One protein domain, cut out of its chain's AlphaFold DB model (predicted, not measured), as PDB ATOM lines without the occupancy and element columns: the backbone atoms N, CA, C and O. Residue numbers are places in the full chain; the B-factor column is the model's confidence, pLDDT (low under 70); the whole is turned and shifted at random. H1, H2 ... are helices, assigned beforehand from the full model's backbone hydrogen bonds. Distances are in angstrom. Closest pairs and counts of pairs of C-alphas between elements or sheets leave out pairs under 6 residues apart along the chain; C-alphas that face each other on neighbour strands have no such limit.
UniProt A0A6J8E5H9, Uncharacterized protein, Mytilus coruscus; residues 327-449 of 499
ATOM      1  N   ALA A 327     -55.302 452.204  -9.030       95.38
ATOM      2  CA  ALA A 327     -55.796 453.541  -9.388       95.38
ATOM      3  C   ALA A 327     -56.807 454.060  -8.352       95.38
ATOM      4  O   ALA A 327     -56.737 455.207  -7.923       95.38
ATOM      5  N   SER A 328     -57.688 453.189  -7.855       95.06
ATOM      6  CA  SER A 328     -58.614 453.538  -6.767       95.06
ATOM      7  C   SER A 328     -57.877 453.869  -5.461       95.06
ATOM      8  O   SER A 328     -58.293 454.745  -4.704       95.06
ATOM      9  N   THR A 329     -56.759 453.192  -5.190       94.88
ATOM     10  CA  THR A 329     -55.885 453.495  -4.047       94.88
ATOM     11  C   THR A 329     -55.177 454.836  -4.217       94.88
ATOM     12  O   THR A 329     -55.142 455.617  -3.268       94.88
ATOM     13  N   GLN A 330     -54.687 455.140  -5.421       96.06
ATOM     14  CA  GLN A 330     -54.128 456.448  -5.762       96.06
ATOM     15  C   GLN A 330     -55.159 457.566  -5.554       96.06
ATOM     16  O   GLN A 330     -54.865 458.525  -4.847       96.06
ATOM     17  N   LEU A 331     -56.378 457.405  -6.080       97.06
ATOM     18  CA  LEU A 331     -57.469 458.369  -5.919       97.06
ATOM     19  C   LEU A 331     -57.732 458.684  -4.443       97.06
ATOM     20  O   LEU A 331     -57.751 459.847  -4.052       97.06
ATOM     21  N   ARG A 332     -57.873 457.644  -3.609       96.88
ATOM     22  CA  ARG A 332     -58.069 457.796  -2.159       96.88
ATOM     23  C   ARG A 332     -56.896 458.482  -1.468       96.88
ATOM     24  O   ARG A 332     -57.109 459.149  -0.465       96.88
ATOM     25  N   SER A 333     -55.672 458.280  -1.953       96.88
ATOM     26  CA  SER A 333     -54.499 458.955  -1.400       96.88
ATOM     27  C   SER A 333     -54.488 460.437  -1.748       96.88
ATOM     28  O   SER A 333     -54.182 461.241  -0.878       96.88
ATOM     29  N   ILE A 334     -54.846 460.801  -2.985       97.06
ATOM     30  CA  ILE A 334     -54.924 462.206  -3.404       97.06
ATOM     31  C   ILE A 334     -56.044 462.917  -2.643       97.06
ATOM     32  O   ILE A 334     -55.835 464.017  -2.148       97.06
ATOM     33  N   ASP A 335     -57.207 462.278  -2.499       95.94
ATOM     34  CA  ASP A 335     -58.367 462.830  -1.782       95.94
ATOM     35  C   ASP A 335     -58.094 463.076  -0.286       95.94
ATOM     36  O   ASP A 335     -58.695 463.951   0.325       95.94
ATOM     37  N   LYS A 336     -57.164 462.318   0.309       96.75
ATOM     38  CA  LYS A 336     -56.753 462.459   1.716       96.75
ATOM     39  C   LYS A 336     -55.493 463.297   1.919       96.75
ATOM     40  O   LYS A 336     -55.116 463.512   3.068       96.75
ATOM     41  N   ALA A 337     -54.807 463.684   0.846       96.94
ATOM     42  CA  ALA A 337     -53.586 464.467   0.949       96.94
ATOM     43  C   ALA A 337     -53.905 465.865   1.496       96.94
ATOM     44  O   ALA A 337     -54.902 466.478   1.110       96.94
ATOM     45  N   ASP A 338     -53.052 466.340   2.400       96.38
ATOM     46  CA  ASP A 338     -53.215 467.618   3.092       96.38
ATOM     47  C   ASP A 338     -52.562 468.740   2.279       96.38
ATOM     48  O   ASP A 338     -51.458 469.192   2.570       96.38
ATOM     49  N   PHE A 339     -53.218 469.099   1.176       96.62
ATOM     50  CA  PHE A 339     -52.781 470.197   0.322       96.62
ATOM     51  C   PHE A 339     -53.018 471.555   0.988       96.62
ATOM     52  O   PHE A 339     -53.928 471.721   1.805       96.62
ATOM     53  N   SER A 340     -52.242 472.552   0.576       95.88
ATOM     54  CA  SER A 340     -52.384 473.925   1.035       95.88
ATOM     55  C   SER A 340     -53.792 474.471   0.774       95.88
ATOM     56  O   SER A 340     -54.448 474.175  -0.231       95.88
ATOM     57  N   GLU A 341     -54.272 475.323   1.685       91.25
ATOM     58  CA  GLU A 341     -55.630 475.875   1.615       91.25
ATOM     59  C   GLU A 341     -55.888 476.672   0.323       91.25
ATOM     60  O   GLU A 341     -57.023 476.751  -0.149       91.25
ATOM     61  N   PHE A 342     -54.836 477.249  -0.255       92.00
ATOM     62  CA  PHE A 342     -54.896 478.097  -1.442       92.00
ATOM     63  C   PHE A 342     -54.650 477.342  -2.757       92.00
ATOM     64  O   PHE A 342     -54.882 477.923  -3.819       92.00
ATOM     65  N   MET A 343     -54.282 476.054  -2.717       94.56
ATOM     66  CA  MET A 343     -54.127 475.235  -3.924       94.56
ATOM     67  C   MET A 343     -55.407 475.179  -4.755       94.56
ATOM     68  O   MET A 343     -55.367 475.285  -5.985       94.56
ATOM     69  N   PHE A 344     -56.551 475.030  -4.083       95.38
ATOM     70  CA  PHE A 344     -57.851 474.888  -4.725       95.38
ATOM     71  C   PHE A 344     -58.677 476.173  -4.589       95.38
ATOM     72  O   PHE A 344     -58.963 476.601  -3.468       95.38
ATOM     73  N   PRO A 345     -59.132 476.787  -5.698       93.62
ATOM     74  CA  PRO A 345     -59.963 477.982  -5.628       93.62
ATOM     75  C   PRO A 345     -61.340 477.670  -5.028       93.62
ATOM     76  O   PRO A 345     -61.963 476.655  -5.337       93.62
ATOM     77  N   GLY A 346     -61.853 478.577  -4.197       94.00
ATOM     78  CA  GLY A 346     -63.198 478.467  -3.633       94.00
ATOM     79  C   GLY A 346     -63.418 479.400  -2.446       94.00
ATOM     80  O   GLY A 346     -62.529 479.576  -1.613       94.00
ATOM     81  N   ARG A 347     -64.622 479.985  -2.350       94.19
ATOM     82  CA  ARG A 347     -64.991 480.907  -1.257       94.19
ATOM     83  C   ARG A 347     -65.133 480.174   0.074       94.19
ATOM     84  O   ARG A 347     -64.722 480.680   1.112       94.19
ATOM     85  N   THR A 348     -65.717 478.980   0.038       95.81
ATOM     86  CA  THR A 348     -65.954 478.153   1.224       95.81
ATOM     87  C   THR A 348     -65.058 476.919   1.217       95.81
ATOM     88  O   THR A 348     -64.637 476.455   0.156       95.81
ATOM     89  N   LYS A 349     -64.818 476.333   2.397       94.69
ATOM     90  CA  LYS A 349     -64.110 475.049   2.524       94.69
ATOM     91  C   LYS A 349     -64.753 473.953   1.664       94.69
ATOM     92  O   LYS A 349     -64.054 473.240   0.958       94.69
ATOM     93  N   GLY A 350     -66.086 473.875   1.661       96.06
ATOM     94  CA  GLY A 350     -66.819 472.885   0.868       96.06
ATOM     95  C   GLY A 350     -66.664 473.066  -0.646       96.06
ATOM     96  O   GLY A 350     -66.698 472.084  -1.383       96.06
ATOM     97  N   ASP A 351     -66.469 474.295  -1.131       94.88
ATOM     98  CA  ASP A 351     -66.165 474.527  -2.548       94.88
ATOM     99  C   ASP A 351     -64.753 474.050  -2.889       94.88
ATOM    100  O   ASP A 351     -64.576 473.345  -3.883       94.88
ATOM    101  N   ARG A 352     -63.775 474.346  -2.022       95.38
ATOM    102  CA  ARG A 352     -62.393 473.869  -2.173       95.38
ATOM    103  C   ARG A 352     -62.319 472.341  -2.174       95.38
ATOM    104  O   ARG A 352     -61.735 471.765  -3.084       95.38
ATOM    105  N   GLU A 353     -63.010 471.674  -1.246       95.81
ATOM    106  CA  GLU A 353     -63.098 470.204  -1.184       95.81
ATOM    107  C   GLU A 353     -63.716 469.587  -2.455       95.81
ATOM    108  O   GLU A 353     -63.295 468.522  -2.910       95.81
ATOM    109  N   LYS A 354     -64.701 470.247  -3.084       96.06
ATOM    110  CA  LYS A 354     -65.259 469.780  -4.368       96.06
ATOM    111  C   LYS A 354     -64.234 469.859  -5.497       96.06
ATOM    112  O   LYS A 354     -64.196 468.954  -6.334       96.06
ATOM    113  N   ILE A 355     -63.439 470.930  -5.552       95.94
ATOM    114  CA  ILE A 355     -62.366 471.070  -6.542       95.94
ATOM    115  C   ILE A 355     -61.261 470.046  -6.277       95.94
ATOM    116  O   ILE A 355     -60.831 469.384  -7.217       95.94
ATOM    117  N   HIS A 356     -60.876 469.843  -5.017       96.50
ATOM    118  CA  HIS A 356     -59.900 468.830  -4.608       96.50
ATOM    119  C   HIS A 356     -60.309 467.419  -5.055       96.50
ATOM    120  O   HIS A 356     -59.534 466.737  -5.725       96.50
ATOM    121  N   ARG A 357     -61.562 467.012  -4.819       96.56
ATOM    122  CA  ARG A 357     -62.099 465.727  -5.312       96.56
ATOM    123  C   ARG A 357     -62.034 465.596  -6.834       96.56
ATOM    124  O   ARG A 357     -61.706 464.534  -7.360       96.56
ATOM    125  N   ARG A 358     -62.351 466.670  -7.561       96.56
ATOM    126  CA  ARG A 358     -62.281 466.702  -9.033       96.56
ATOM    127  C   ARG A 358     -60.845 466.629  -9.542       96.56
ATOM    128  O   ARG A 358     -60.594 465.929 -10.516       96.56
ATOM    129  N   PHE A 359     -59.919 467.301  -8.868       95.94
ATOM    130  CA  PHE A 359     -58.488 467.192  -9.124       95.94
ATOM    131  C   PHE A 359     -57.995 465.755  -8.912       95.94
ATOM    132  O   PHE A 359     -57.292 465.219  -9.764       95.94
ATOM    133  N   ALA A 360     -58.426 465.097  -7.833       96.56
ATOM    134  CA  ALA A 360     -58.073 463.708  -7.555       96.56
ATOM    135  C   ALA A 360     -58.524 462.757  -8.681       96.56
ATOM    136  O   ALA A 360     -57.752 461.892  -9.108       96.56
ATOM    137  N   LEU A 361     -59.742 462.950  -9.203       96.00
ATOM    138  CA  LEU A 361     -60.254 462.220 -10.370       96.00
ATOM    139  C   LEU A 361     -59.448 462.522 -11.639       96.00
ATOM    140  O   LEU A 361     -59.043 461.584 -12.322       96.00
ATOM    141  N   ASP A 362     -59.177 463.798 -11.929       94.75
ATOM    142  CA  ASP A 362     -58.410 464.234 -13.105       94.75
ATOM    143  C   ASP A 362     -57.006 463.625 -13.131       94.75
ATOM    144  O   ASP A 362     -56.612 462.992 -14.112       94.75
ATOM    145  N   LEU A 363     -56.276 463.744 -12.019       93.56
ATOM    146  CA  LEU A 363     -54.916 463.233 -11.887       93.56
ATOM    147  C   LEU A 363     -54.877 461.703 -11.980       93.56
ATOM    148  O   LEU A 363     -54.016 461.150 -12.668       93.56
ATOM    149  N   THR A 364     -55.819 461.007 -11.335       95.31
ATOM    150  CA  THR A 364     -55.918 459.539 -11.414       95.31
ATOM    151  C   THR A 364     -56.264 459.078 -12.830       95.31
ATOM    152  O   THR A 364     -55.675 458.112 -13.325       95.31
ATOM    153  N   ASN A 365     -57.187 459.769 -13.509       94.19
ATOM    154  CA  ASN A 365     -57.547 459.469 -14.891       94.19
ATOM    155  C   ASN A 365     -56.340 459.659 -15.811       94.19
ATOM    156  O   ASN A 365     -55.979 458.736 -16.540       94.19
ATOM    157  N   ARG A 366     -55.640 460.793 -15.693       92.69
ATOM    158  CA  ARG A 366     -54.404 461.057 -16.434       92.69
ATOM    159  C   ARG A 366     -53.384 459.943 -16.230       92.69
ATOM    160  O   ARG A 366     -52.925 459.349 -17.202       92.69
ATOM    161  N   CYS A 367     -53.087 459.594 -14.976       93.25
ATOM    162  CA  CYS A 367     -52.141 458.523 -14.658       93.25
ATOM    163  C   CYS A 367     -52.566 457.167 -15.247       93.25
ATOM    164  O   CYS A 367     -51.722 456.387 -15.685       93.25
ATOM    165  N   THR A 368     -53.869 456.880 -15.263       94.31
ATOM    166  CA  THR A 368     -54.420 455.639 -15.822       94.31
ATOM    167  C   THR A 368     -54.230 455.575 -17.331       94.31
ATOM    168  O   THR A 368     -53.814 454.538 -17.848       94.31
ATOM    169  N   VAL A 369     -54.502 456.671 -18.039       92.69
ATOM    170  CA  VAL A 369     -54.337 456.723 -19.492       92.69
ATOM    171  C   VAL A 369     -52.854 456.607 -19.868       92.69
ATOM    172  O   VAL A 369     -52.521 455.761 -20.697       92.69
ATOM    173  N   GLU A 370     -51.963 457.358 -19.211       92.00
ATOM    174  CA  GLU A 370     -50.504 457.253 -19.402       92.00
ATOM    175  C   GLU A 370     -50.009 455.816 -19.205       92.00
ATOM    176  O   GLU A 370     -49.328 455.250 -20.059       92.00
ATOM    177  N   TYR A 371     -50.414 455.191 -18.097       93.38
ATOM    178  CA  TYR A 371     -50.084 453.805 -17.786       93.38
ATOM    179  C   TYR A 371     -50.569 452.837 -18.876       93.38
ATOM    180  O   TYR A 371     -49.818 451.962 -19.301       93.38
ATOM    181  N   ASN A 372     -51.805 452.989 -19.358       92.81
ATOM    182  CA  ASN A 372     -52.373 452.093 -20.367       92.81
ATOM    183  C   ASN A 372     -51.621 452.168 -21.702       92.81
ATOM    184  O   ASN A 372     -51.463 451.144 -22.366       92.81
ATOM    185  N   PHE A 373     -51.162 453.355 -22.109       92.56
ATOM    186  CA  PHE A 373     -50.297 453.483 -23.281       92.56
ATOM    187  C   PHE A 373     -48.909 452.892 -23.025       92.56
ATOM    188  O   PHE A 373     -48.416 452.129 -23.855       92.56
ATOM    189  N   ALA A 374     -48.325 453.154 -21.853       91.44
ATOM    190  CA  ALA A 374     -47.016 452.628 -21.484       91.44
ATOM    191  C   ALA A 374     -46.963 451.096 -21.491       91.44
ATOM    192  O   ALA A 374     -46.014 450.521 -22.011       91.44
ATOM    193  N   ILE A 375     -47.992 450.427 -20.965       92.19
ATOM    194  CA  ILE A 375     -48.082 448.959 -20.954       92.19
ATOM    195  C   ILE A 375     -48.171 448.389 -22.368       92.19
ATOM    196  O   ILE A 375     -47.514 447.391 -22.663       92.19
ATOM    197  N   LYS A 376     -48.941 449.034 -23.254       90.62
ATOM    198  CA  LYS A 376     -49.058 448.611 -24.656       90.62
ATOM    199  C   LYS A 376     -47.724 448.699 -25.396       90.62
ATOM    200  O   LYS A 376     -47.433 447.813 -26.189       90.62
ATOM    201  N   GLU A 377     -46.931 449.740 -25.146       90.00
ATOM    202  CA  GLU A 377     -45.621 449.910 -25.789       90.00
ATOM    203  C   GLU A 377     -44.540 449.014 -25.165       90.00
ATOM    204  O   GLU A 377     -43.733 448.416 -25.875       90.00
ATOM    205  N   ALA A 378     -44.509 448.912 -23.836       89.62
ATOM    206  CA  ALA A 378     -43.452 448.196 -23.135       89.62
ATOM    207  C   ALA A 378     -43.599 446.670 -23.194       89.62
ATOM    208  O   ALA A 378     -42.606 445.978 -22.993       89.62
ATOM    209  N   ALA A 379     -44.803 446.143 -23.449       87.00
ATOM    210  CA  ALA A 379     -45.068 444.705 -23.569       87.00
ATOM    211  C   ALA A 379     -44.534 443.866 -22.382       87.00
ATOM    212  O   ALA A 379     -44.058 442.750 -22.563       87.00
ATOM    213  N   GLY A 380     -44.601 444.408 -21.160       84.62
ATOM    214  CA  GLY A 380     -44.120 443.745 -19.940       84.62
ATOM    215  C   GLY A 380     -42.687 444.087 -19.518       84.62
ATOM    216  O   GLY A 380     -42.306 443.764 -18.394       84.62
ATOM    217  N   GLU A 381     -41.911 444.788 -20.351       91.25
ATOM    218  CA  GLU A 381     -40.535 445.196 -20.035       91.25
ATOM    219  C   GLU A 381     -40.501 446.296 -18.962       91.25
ATOM    220  O   GLU A 381     -40.811 447.466 -19.220       91.25
ATOM    221  N   LEU A 382     -40.094 445.930 -17.741       91.44
ATOM    222  CA  LEU A 382     -40.122 446.834 -16.589       91.44
ATOM    223  C   LEU A 382     -39.248 448.072 -16.795       91.44
ATOM    224  O   LEU A 382     -39.684 449.176 -16.482       91.44
ATOM    225  N   ASP A 383     -38.035 447.923 -17.325       90.56
ATOM    226  CA  ASP A 383     -37.132 449.065 -17.489       90.56
ATOM    227  C   ASP A 383     -37.639 450.041 -18.553       90.56
ATOM    228  O   ASP A 383     -37.490 451.252 -18.393       90.56
ATOM    229  N   ARG A 384     -38.334 449.553 -19.592       89.12
ATOM    230  CA  ARG A 384     -39.024 450.429 -20.552       89.12
ATOM    231  C   ARG A 384     -40.153 451.202 -19.878       89.12
ATOM    232  O   ARG A 384     -40.226 452.418 -20.048       89.12
ATOM    233  N   LEU A 385     -40.982 450.535 -19.068       88.19
ATOM    234  CA  LEU A 385     -42.039 451.194 -18.287       88.19
ATOM    235  C   LEU A 385     -41.469 452.249 -17.344       88.19
ATOM    236  O   LEU A 385     -41.938 453.385 -17.325       88.19
ATOM    237  N   VAL A 386     -40.450 451.874 -16.571       87.94
ATOM    238  CA  VAL A 386     -39.812 452.740 -15.583       87.94
ATOM    239  C   VAL A 386     -39.178 453.931 -16.276       87.94
ATOM    240  O   VAL A 386     -39.487 455.045 -15.888       87.94
ATOM    241  N   ASN A 387     -38.360 453.742 -17.312       83.50
ATOM    242  CA  ASN A 387     -37.688 454.848 -17.999       83.50
ATOM    243  C   ASN A 387     -38.678 455.812 -18.651       83.50
ATOM    244  O   ASN A 387     -38.453 457.020 -18.658       83.50
ATOM    245  N   ARG A 388     -39.792 455.286 -19.164       81.00
ATOM    246  CA  ARG A 388     -40.814 456.108 -19.797       81.00
ATOM    247  C   ARG A 388     -41.657 456.891 -18.792       81.00
ATOM    248  O   ARG A 388     -41.969 458.044 -19.054       81.00
ATOM    249  N   LEU A 389     -42.009 456.283 -17.657       80.56
ATOM    250  CA  LEU A 389     -42.896 456.875 -16.647       80.56
ATOM    251  C   LEU A 389     -42.145 457.601 -15.512       80.56
ATOM    252  O   LEU A 389     -42.770 458.343 -14.759       80.56
ATOM    253  N   ARG A 390     -40.822 457.402 -15.365       66.44
ATOM    254  CA  ARG A 390     -39.980 458.048 -14.330       66.44
ATOM    255  C   ARG A 390     -39.776 459.525 -14.571       66.44
ATOM    256  O   ARG A 390     -39.657 460.295 -13.623       66.44
ATOM    257  N   HIS A 391     -39.580 459.885 -15.824       53.62
ATOM    258  CA  HIS A 391     -39.173 461.223 -16.178       53.62
ATOM    259  C   HIS A 391     -40.409 461.918 -16.667       53.62
ATOM    260  O   HIS A 391     -40.879 461.625 -17.739       53.62
ATOM    261  N   CYS A 392     -40.959 462.827 -15.884       48.28
ATOM    262  CA  CYS A 392     -41.777 463.883 -16.443       48.28
ATOM    263  C   CYS A 392     -40.907 465.141 -16.406       48.28
ATOM    264  O   CYS A 392     -41.235 466.088 -15.712       48.28
ATOM    265  N   GLY A 393     -39.743 465.116 -17.065       43.97
ATOM    266  CA  GLY A 393     -38.869 466.292 -17.164       43.97
ATOM    267  C   GLY A 393     -39.439 467.353 -18.113       43.97
ATOM    268  O   GLY A 393     -40.520 467.150 -18.666       43.97
ATOM    269  N   ASP A 394     -38.677 468.435 -18.322       44.06
ATOM    270  CA  ASP A 394     -38.993 469.766 -18.902       44.06
ATOM    271  C   ASP A 394     -39.952 469.895 -20.114       44.06
ATOM    272  O   ASP A 394     -40.397 470.995 -20.440       44.06
ATOM    273  N   THR A 395     -40.395 468.799 -20.743       57.44
ATOM    274  CA  THR A 395     -41.465 468.827 -21.750       57.44
ATOM    275  C   THR A 395     -42.395 467.603 -21.700       57.44
ATOM    276  O   THR A 395     -41.955 466.456 -21.766       57.44
ATOM    277  N   CYS A 396     -43.717 467.852 -21.710       65.31
ATOM    278  CA  CYS A 396     -44.764 466.824 -21.883       65.31
ATOM    279  C   CYS A 396     -44.468 465.921 -23.095       65.31
ATOM    280  O   CYS A 396     -44.587 464.703 -23.029       65.31
ATOM    281  N   ARG A 397     -43.967 466.538 -24.173       71.00
ATOM    282  CA  ARG A 397     -43.621 465.901 -25.447       71.00
ATOM    283  C   ARG A 397     -42.680 464.705 -25.316       71.00
ATOM    284  O   ARG A 397     -42.804 463.758 -26.087       71.00
ATOM    285  N   ALA A 398     -41.716 464.768 -24.402       71.00
ATOM    286  CA  ALA A 398     -40.694 463.736 -24.294       71.00
ATOM    287  C   ALA A 398     -41.193 462.497 -23.541       71.00
ATOM    288  O   ALA A 398     -40.680 461.409 -23.791       71.00
ATOM    289  N   TYR A 399     -42.195 462.636 -22.670       75.56
ATOM    290  CA  TYR A 399     -42.470 461.630 -21.645       75.56
ATOM    291  C   TYR A 399     -43.945 461.286 -21.419       75.56
ATOM    292  O   TYR A 399     -44.248 460.259 -20.820       75.56
ATOM    293  N   SER A 400     -44.864 462.110 -21.915       83.12
ATOM    294  CA  SER A 400     -46.290 461.808 -21.915       83.12
ATOM    295  C   SER A 400     -46.670 461.068 -23.192       83.12
ATOM    296  O   SER A 400     -46.243 461.422 -24.294       83.12
ATOM    297  N   TYR A 401     -47.511 460.051 -23.055       85.69
ATOM    298  CA  TYR A 401     -48.151 459.369 -24.175       85.69
ATOM    299  C   TYR A 401     -49.343 460.132 -24.738       85.69
ATOM    300  O   TYR A 401     -49.728 459.920 -25.886       85.69
ATOM    301  N   ILE A 402     -49.948 460.993 -23.922       85.81
ATOM    302  CA  ILE A 402     -51.252 461.602 -24.207       85.81
ATOM    303  C   ILE A 402     -51.216 463.120 -24.300       85.81
ATOM    304  O   ILE A 402     -52.252 463.756 -24.454       85.81
ATOM    305  N   CYS A 403     -50.036 463.712 -24.160       82.62
ATOM    306  CA  CYS A 403     -49.850 465.143 -24.259       82.62
ATOM    307  C   CYS A 403     -48.530 465.431 -24.968       82.62
ATOM    308  O   CYS A 403     -47.438 465.227 -24.441       82.62
ATOM    309  N   LYS A 404     -48.632 465.954 -26.191       79.38
ATOM    310  CA  LYS A 404     -47.460 466.328 -26.996       79.38
ATOM    311  C   LYS A 404     -46.938 467.724 -26.667       79.38
ATOM    312  O   LYS A 404     -45.941 468.156 -27.242       79.38
ATOM    313  N   GLY A 405     -47.594 468.430 -25.742       72.62
ATOM    314  CA  GLY A 405     -47.227 469.787 -25.335       72.62
ATOM    315  C   GLY A 405     -47.531 470.850 -26.394       72.62
ATOM    316  O   GLY A 405     -46.964 471.935 -26.336       72.62
ATOM    317  N   THR A 406     -48.398 470.546 -27.364       78.19
ATOM    318  CA  THR A 406     -48.886 471.497 -28.374       78.19
ATOM    319  C   THR A 406     -50.280 472.003 -28.004       78.19
ATOM    320  O   THR A 406     -51.031 471.297 -27.336       78.19
ATOM    321  N   GLU A 407     -50.673 473.189 -28.486       74.19
ATOM    322  CA  GLU A 407     -51.989 473.792 -28.189       74.19
ATOM    323  C   GLU A 407     -53.188 472.912 -28.580       74.19
ATOM    324  O   GLU A 407     -54.255 473.030 -27.987       74.19
ATOM    325  N   SER A 408     -53.018 472.016 -29.553       78.19
ATOM    326  CA  SER A 408     -54.053 471.088 -30.018       78.19
ATOM    327  C   SER A 408     -53.988 469.692 -29.385       78.19
ATOM    328  O   SER A 408     -54.855 468.874 -29.668       78.19
ATOM    329  N   ASP A 409     -52.957 469.388 -28.590       77.69
ATOM    330  CA  ASP A 409     -52.668 468.031 -28.095       77.69
ATOM    331  C   ASP A 409     -52.165 468.093 -26.642       77.69
ATOM    332  O   ASP A 409     -51.030 467.730 -26.303       77.69
ATOM    333  N   PHE A 410     -53.015 468.679 -25.798       80.19
ATOM    334  CA  PHE A 410     -52.825 468.793 -24.357       80.19
ATOM    335  C   PHE A 410     -53.879 467.967 -23.619       80.19
ATOM    336  O   PHE A 410     -54.983 467.744 -24.116       80.19
ATOM    337  N   TRP A 411     -53.550 467.551 -22.394       85.31
ATOM    338  CA  TRP A 411     -54.496 466.855 -21.527       85.31
ATOM    339  C   TRP A 411     -55.699 467.754 -21.211       85.31
ATOM    340  O   TRP A 411     -55.578 468.752 -20.490       85.31
ATOM    341  N   GLY A 412     -56.868 467.390 -21.736       81.31
ATOM    342  CA  GLY A 412     -58.129 468.017 -21.374       81.31
ATOM    343  C   GLY A 412     -58.426 467.725 -19.907       81.31
ATOM    344  O   GLY A 412     -58.742 466.596 -19.557       81.31
ATOM    345  N   LYS A 413     -58.310 468.734 -19.035       86.00
ATOM    346  CA  LYS A 413     -58.657 468.638 -17.605       86.00
ATOM    347  C   LYS A 413     -60.177 468.543 -17.428       86.00
ATOM    348  O   LYS A 413     -60.811 469.487 -16.957       86.00
ATOM    349  N   GLU A 414     -60.777 467.459 -17.908       86.31
ATOM    350  CA  GLU A 414     -62.227 467.295 -18.079       86.31
ATOM    351  C   GLU A 414     -62.988 467.368 -16.756       86.31
ATOM    352  O   GLU A 414     -64.091 467.911 -16.697       86.31
ATOM    353  N   PHE A 415     -62.386 466.877 -15.671       91.12
ATOM    354  CA  PHE A 415     -63.031 466.876 -14.359       91.12
ATOM    355  C   PHE A 415     -62.957 468.238 -13.664       91.12
ATOM    356  O   PHE A 415     -63.791 468.535 -12.801       91.12
ATOM    357  N   LEU A 416     -61.994 469.089 -14.034       90.50
ATOM    358  CA  LEU A 416     -61.809 470.398 -13.417       90.50
ATOM    359  C   LEU A 416     -62.638 471.476 -14.125       90.50
ATOM    360  O   LEU A 416     -62.566 471.621 -15.351       90.50
ATOM    361  N   PRO A 417     -63.410 472.280 -13.368       91.94
ATOM    362  CA  PRO A 417     -64.120 473.406 -13.952       91.94
ATOM    363  C   PRO A 417     -63.125 474.451 -14.460       91.94
ATOM    364  O   PRO A 417     -62.010 474.557 -13.958       91.94
ATOM    365  N   GLU A 418     -63.542 475.252 -15.440       89.81
ATOM    366  CA  GLU A 418     -62.654 476.173 -16.159       89.81
ATOM    367  C   GLU A 418     -61.871 477.124 -15.241       89.81
ATOM    368  O   GLU A 418     -60.659 477.262 -15.396       89.81
ATOM    369  N   HIS A 419     -62.526 477.680 -14.219       88.19
ATOM    370  CA  HIS A 419     -61.907 478.569 -13.229       88.19
ATOM    371  C   HIS A 419     -60.901 477.876 -12.291       88.19
ATOM    372  O   HIS A 419     -60.164 478.560 -11.591       88.19
ATOM    373  N   ALA A 420     -60.871 476.541 -12.253       89.38
ATOM    374  CA  ALA A 420     -59.956 475.743 -11.437       89.38
ATOM    375  C   ALA A 420     -58.969 474.929 -12.286       89.38
ATOM    376  O   ALA A 420     -58.339 473.992 -11.800       89.38
ATOM    377  N   ARG A 421     -58.832 475.255 -13.579       85.69
ATOM    378  CA  ARG A 421     -57.830 474.621 -14.446       85.69
ATOM    379  C   ARG A 421     -56.410 475.109 -14.164       85.69
ATOM    380  O   ARG A 421     -55.476 474.421 -14.572       85.69
ATOM    381  N   CYS A 422     -56.257 476.235 -13.471       84.50
ATOM    382  CA  CYS A 422     -54.988 476.707 -12.923       84.50
ATOM    383  C   CYS A 422     -55.046 476.535 -11.399       84.50
ATOM    384  O   CYS A 422     -55.976 477.048 -10.775       84.50
ATOM    385  N   LEU A 423     -54.111 475.779 -10.825       87.00
ATOM    386  CA  LEU A 423     -54.006 475.559  -9.378       87.00
ATOM    387  C   LEU A 423     -52.756 476.266  -8.856       87.00
ATOM    388  O   LEU A 423     -51.760 476.371  -9.571       87.00
ATOM    389  N   TYR A 424     -52.809 476.722  -7.608       87.94
ATOM    390  CA  TYR A 424     -51.712 477.445  -6.963       87.94
ATOM    391  C   TYR A 424     -51.000 476.536  -5.965       87.94
ATOM    392  O   TYR A 424     -51.287 476.563  -4.776       87.94
ATOM    393  N   MET A 425     -50.107 475.687  -6.458       90.62
ATOM    394  CA  MET A 425     -49.408 474.713  -5.623       90.62
ATOM    395  C   MET A 425     -48.175 475.335  -4.955       90.62
ATOM    396  O   MET A 425     -47.395 476.023  -5.614       90.62
ATOM    397  N   THR A 426     -47.978 475.077  -3.661       93.94
ATOM    398  CA  THR A 426     -46.674 475.256  -3.001       93.94
ATOM    399  C   THR A 426     -45.711 474.139  -3.398       93.94
ATOM    400  O   THR A 426     -46.133 473.108  -3.913       93.94
ATOM    401  N   GLU A 427     -44.424 474.291  -3.080       92.94
ATOM    402  CA  GLU A 427     -43.445 473.202  -3.202       92.94
ATOM    403  C   GLU A 427     -43.865 471.938  -2.419       92.94
ATOM    404  O   GLU A 427     -43.691 470.814  -2.895       92.94
ATOM    405  N   ASP A 428     -44.495 472.105  -1.254       94.81
ATOM    406  CA  ASP A 428     -45.037 470.989  -0.472       94.81
ATOM    407  C   ASP A 428     -46.191 470.288  -1.206       94.81
ATOM    408  O   ASP A 428     -46.221 469.056  -1.276       94.81
ATOM    409  N   ASP A 429     -47.097 471.048  -1.831       94.81
ATOM    410  CA  ASP A 429     -48.174 470.495  -2.661       94.81
ATOM    411  C   ASP A 429     -47.612 469.727  -3.858       94.81
ATOM    412  O   ASP A 429     -48.106 468.651  -4.207       94.81
ATOM    413  N   GLU A 430     -46.552 470.249  -4.484       90.69
ATOM    414  CA  GLU A 430     -45.849 469.554  -5.558       90.69
ATOM    415  C   GLU A 430     -45.336 468.195  -5.083       90.69
ATOM    416  O   GLU A 430     -45.604 467.168  -5.713       90.69
ATOM    417  N   ASN A 431     -44.649 468.168  -3.942       91.94
ATOM    418  CA  ASN A 431     -44.136 466.942  -3.344       91.94
ATOM    419  C   ASN A 431     -45.261 465.947  -3.018       91.94
ATOM    420  O   ASN A 431     -45.129 464.753  -3.305       91.94
ATOM    421  N   LEU A 432     -46.399 466.418  -2.499       94.81
ATOM    422  CA  LEU A 432     -47.583 465.588  -2.260       94.81
ATOM    423  C   LEU A 432     -48.140 464.989  -3.558       94.81
ATOM    424  O   LEU A 432     -48.439 463.790  -3.599       94.81
ATOM    425  N   VAL A 433     -48.223 465.769  -4.639       93.06
ATOM    426  CA  VAL A 433     -48.645 465.263  -5.955       93.06
ATOM    427  C   VAL A 433     -47.664 464.216  -6.484       93.06
ATOM    428  O   VAL A 433     -48.110 463.154  -6.928       93.06
ATOM    429  N   ARG A 434     -46.346 464.441  -6.380       90.19
ATOM    430  CA  ARG A 434     -45.323 463.448  -6.781       90.19
ATOM    431  C   ARG A 434     -45.483 462.150  -5.997       90.19
ATOM    432  O   ARG A 434     -45.501 461.071  -6.588       90.19
ATOM    433  N   ASN A 435     -45.666 462.243  -4.683       93.12
ATOM    434  CA  ASN A 435     -45.889 461.082  -3.824       93.12
ATOM    435  C   ASN A 435     -47.154 460.313  -4.232       93.12
ATOM    436  O   ASN A 435     -47.120 459.087  -4.354       93.12
ATOM    437  N   CYS A 436     -48.239 461.022  -4.543       94.50
ATOM    438  CA  CYS A 436     -49.467 460.410  -5.045       94.50
ATOM    439  C   CYS A 436     -49.282 459.749  -6.421       94.50
ATOM    440  O   CYS A 436     -49.817 458.669  -6.670       94.50
ATOM    441  N   MET A 437     -48.511 460.350  -7.326       92.75
ATOM    442  CA  MET A 437     -48.163 459.745  -8.616       92.75
ATOM    443  C   MET A 437     -47.297 458.492  -8.450       92.75
ATOM    444  O   MET A 437     -47.513 457.496  -9.138       92.75
ATOM    445  N   ASN A 438     -46.370 458.494  -7.492       92.31
ATOM    446  CA  ASN A 438     -45.496 457.360  -7.192       92.31
ATOM    447  C   ASN A 438     -46.250 456.133  -6.652       92.31
ATOM    448  O   ASN A 438     -45.759 455.010  -6.775       92.31
ATOM    449  N   ILE A 439     -47.476 456.294  -6.144       93.50
ATOM    450  CA  ILE A 439     -48.362 455.148  -5.870       93.50
ATOM    451  C   ILE A 439     -48.617 454.355  -7.154       93.50
ATOM    452  O   ILE A 439     -48.675 453.129  -7.115       93.50
ATOM    453  N   ARG A 440     -48.713 455.029  -8.302       92.19
ATOM    454  CA  ARG A 440     -48.898 454.385  -9.602       92.19
ATOM    455  C   ARG A 440     -47.581 454.032 -10.280       92.19
ATOM    456  O   ARG A 440     -47.413 452.904 -10.731       92.19
ATOM    457  N   PHE A 441     -46.672 454.999 -10.354       92.56
ATOM    458  CA  PHE A 441     -45.468 454.934 -11.188       92.56
ATOM    459  C   PHE A 441     -44.195 454.570 -10.426       92.56
ATOM    460  O   PHE A 441     -43.130 454.426 -11.021       92.56
ATOM    461  N   GLY A 442     -44.278 454.374  -9.110       92.75
ATOM    462  CA  GLY A 442     -43.157 453.868  -8.333       92.75
ATOM    463  C   GLY A 442     -42.741 452.486  -8.837       92.75
ATOM    464  O   GLY A 442     -43.594 451.631  -9.082       92.75
ATOM    465  N   ARG A 443     -41.428 452.245  -8.948       93.69
ATOM    466  CA  ARG A 443     -40.855 451.006  -9.514       93.69
ATOM    467  C   ARG A 443     -41.509 449.734  -8.970       93.69
ATOM    468  O   ARG A 443     -41.893 448.877  -9.751       93.69
ATOM    469  N   LYS A 444     -41.713 449.660  -7.649       93.44
ATOM    470  CA  LYS A 444     -42.358 448.515  -6.977       93.44
ATOM    471  C   LYS A 444     -43.788 448.249  -7.465       93.44
ATOM    472  O   LYS A 444     -44.214 447.103  -7.518       93.44
ATOM    473  N   ASN A 445     -44.558 449.293  -7.770       94.19
ATOM    474  CA  ASN A 445     -45.926 449.137  -8.267       94.19
ATOM    475  C   ASN A 445     -45.951 448.883  -9.777       94.19
ATOM    476  O   ASN A 445     -46.779 448.096 -10.229       94.19
ATOM    477  N   LEU A 446     -45.028 449.476 -10.543       94.62
ATOM    478  CA  LEU A 446     -44.856 449.154 -11.963       94.62
ATOM    479  C   LEU A 446     -44.456 447.696 -12.167       94.62
ATOM    480  O   LEU A 446     -45.042 447.029 -13.004       94.62
ATOM    481  N   GLU A 447     -43.542 447.174 -11.351       94.81
ATOM    482  CA  GLU A 447     -43.168 445.758 -11.348       94.81
ATOM    483  C   GLU A 447     -44.405 444.872 -11.190       94.81
ATOM    484  O   GLU A 447     -44.695 444.057 -12.060       94.81
ATOM    485  N   LYS A 448     -45.229 445.133 -10.172       95.31
ATOM    486  CA  LYS A 448     -46.454 444.362  -9.904       95.31
ATOM    487  C   LYS A 448     -47.573 444.543 -10.928       95.31
ATOM    488  O   LYS A 448     -48.547 443.801 -10.883       95.31
ATOM    489  N   THR A 449     -47.483 445.535 -11.806       95.56
ATOM    490  CA  THR A 449     -48.534 445.858 -12.783       95.56
ATOM    491  C   THR A 449     -48.036 445.777 -14.227       95.56
ATOM    492  O   THR A 449     -48.787 446.099 -15.141       95.56
TER     493      THR A 449
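This is residues 327 to 449 of the 499 residues of an uncharacterized protein of Mytilus coruscus (UniProt A0A6J8E5H9). One long helix, H2, runs along most of the domain's length, and the shorter H1 and H5 join it in a three-helix bundle, their centres in a triangle. At the last-residue end of H2, H3 folds back and H6 packs on H3, while the long stretch from H4 to H5 passes on the side of H2 away from H1. The printed part has 123 residues with six named helices, H1 to H6 in order, and no named strand: all helix. It is compact, with a radius of gyration of the C-alphas of 14.9 A and spans of 47 by 32 by 23 A.

Start with H1, residues 327 to 336, which touches residues 356 to 368 alone of H2, residues 349 to 378; in this helical hairpin the closest C-alphas, of Ile 334 and Ala 360, are 5.4 A apart, at a shallow tilt of 28 degrees, opposite ways. H5, residues 427 to 441, touches H1, closest at the C-alphas of Gln 330 and Ile 439, 5.9 A; it is close to H2 but not clearly touching. H3, residues 382 to 390, makes a hairpin with H2, closest at the C-alphas of Ala 378 and Arg 384, 5.6 A. H3 touches H6, residues 443 to 449, at a steep tilt of 61 degrees, closest at the C-alphas of Leu 382 and Glu 447, 6.2 A. H4, residues 396 to 399, touches no helix but is near H3. Every O i to N i+4 pair is within hydrogen-bond range in H1, H2, H3 and H6, and 10 of 11 in H5; H4 is too short for such a pair.

Find C-alpha 327 at (-55.796, 453.541, -9.388), where H1 begins. H2 runs 42.5 A from C-alpha 349, H5 20.0 A from C-alpha 427, and H6 ends at C-alpha 449, (-48.534, 445.858, -12.783).

The C-alphas farthest apart, of Arg 347 and Glu 381, are 47.2 A apart. The printed part has no cut; the links H1 to H2 and H4 to H5 are long. Look for pLDDT under 70 at residues 390 to 396.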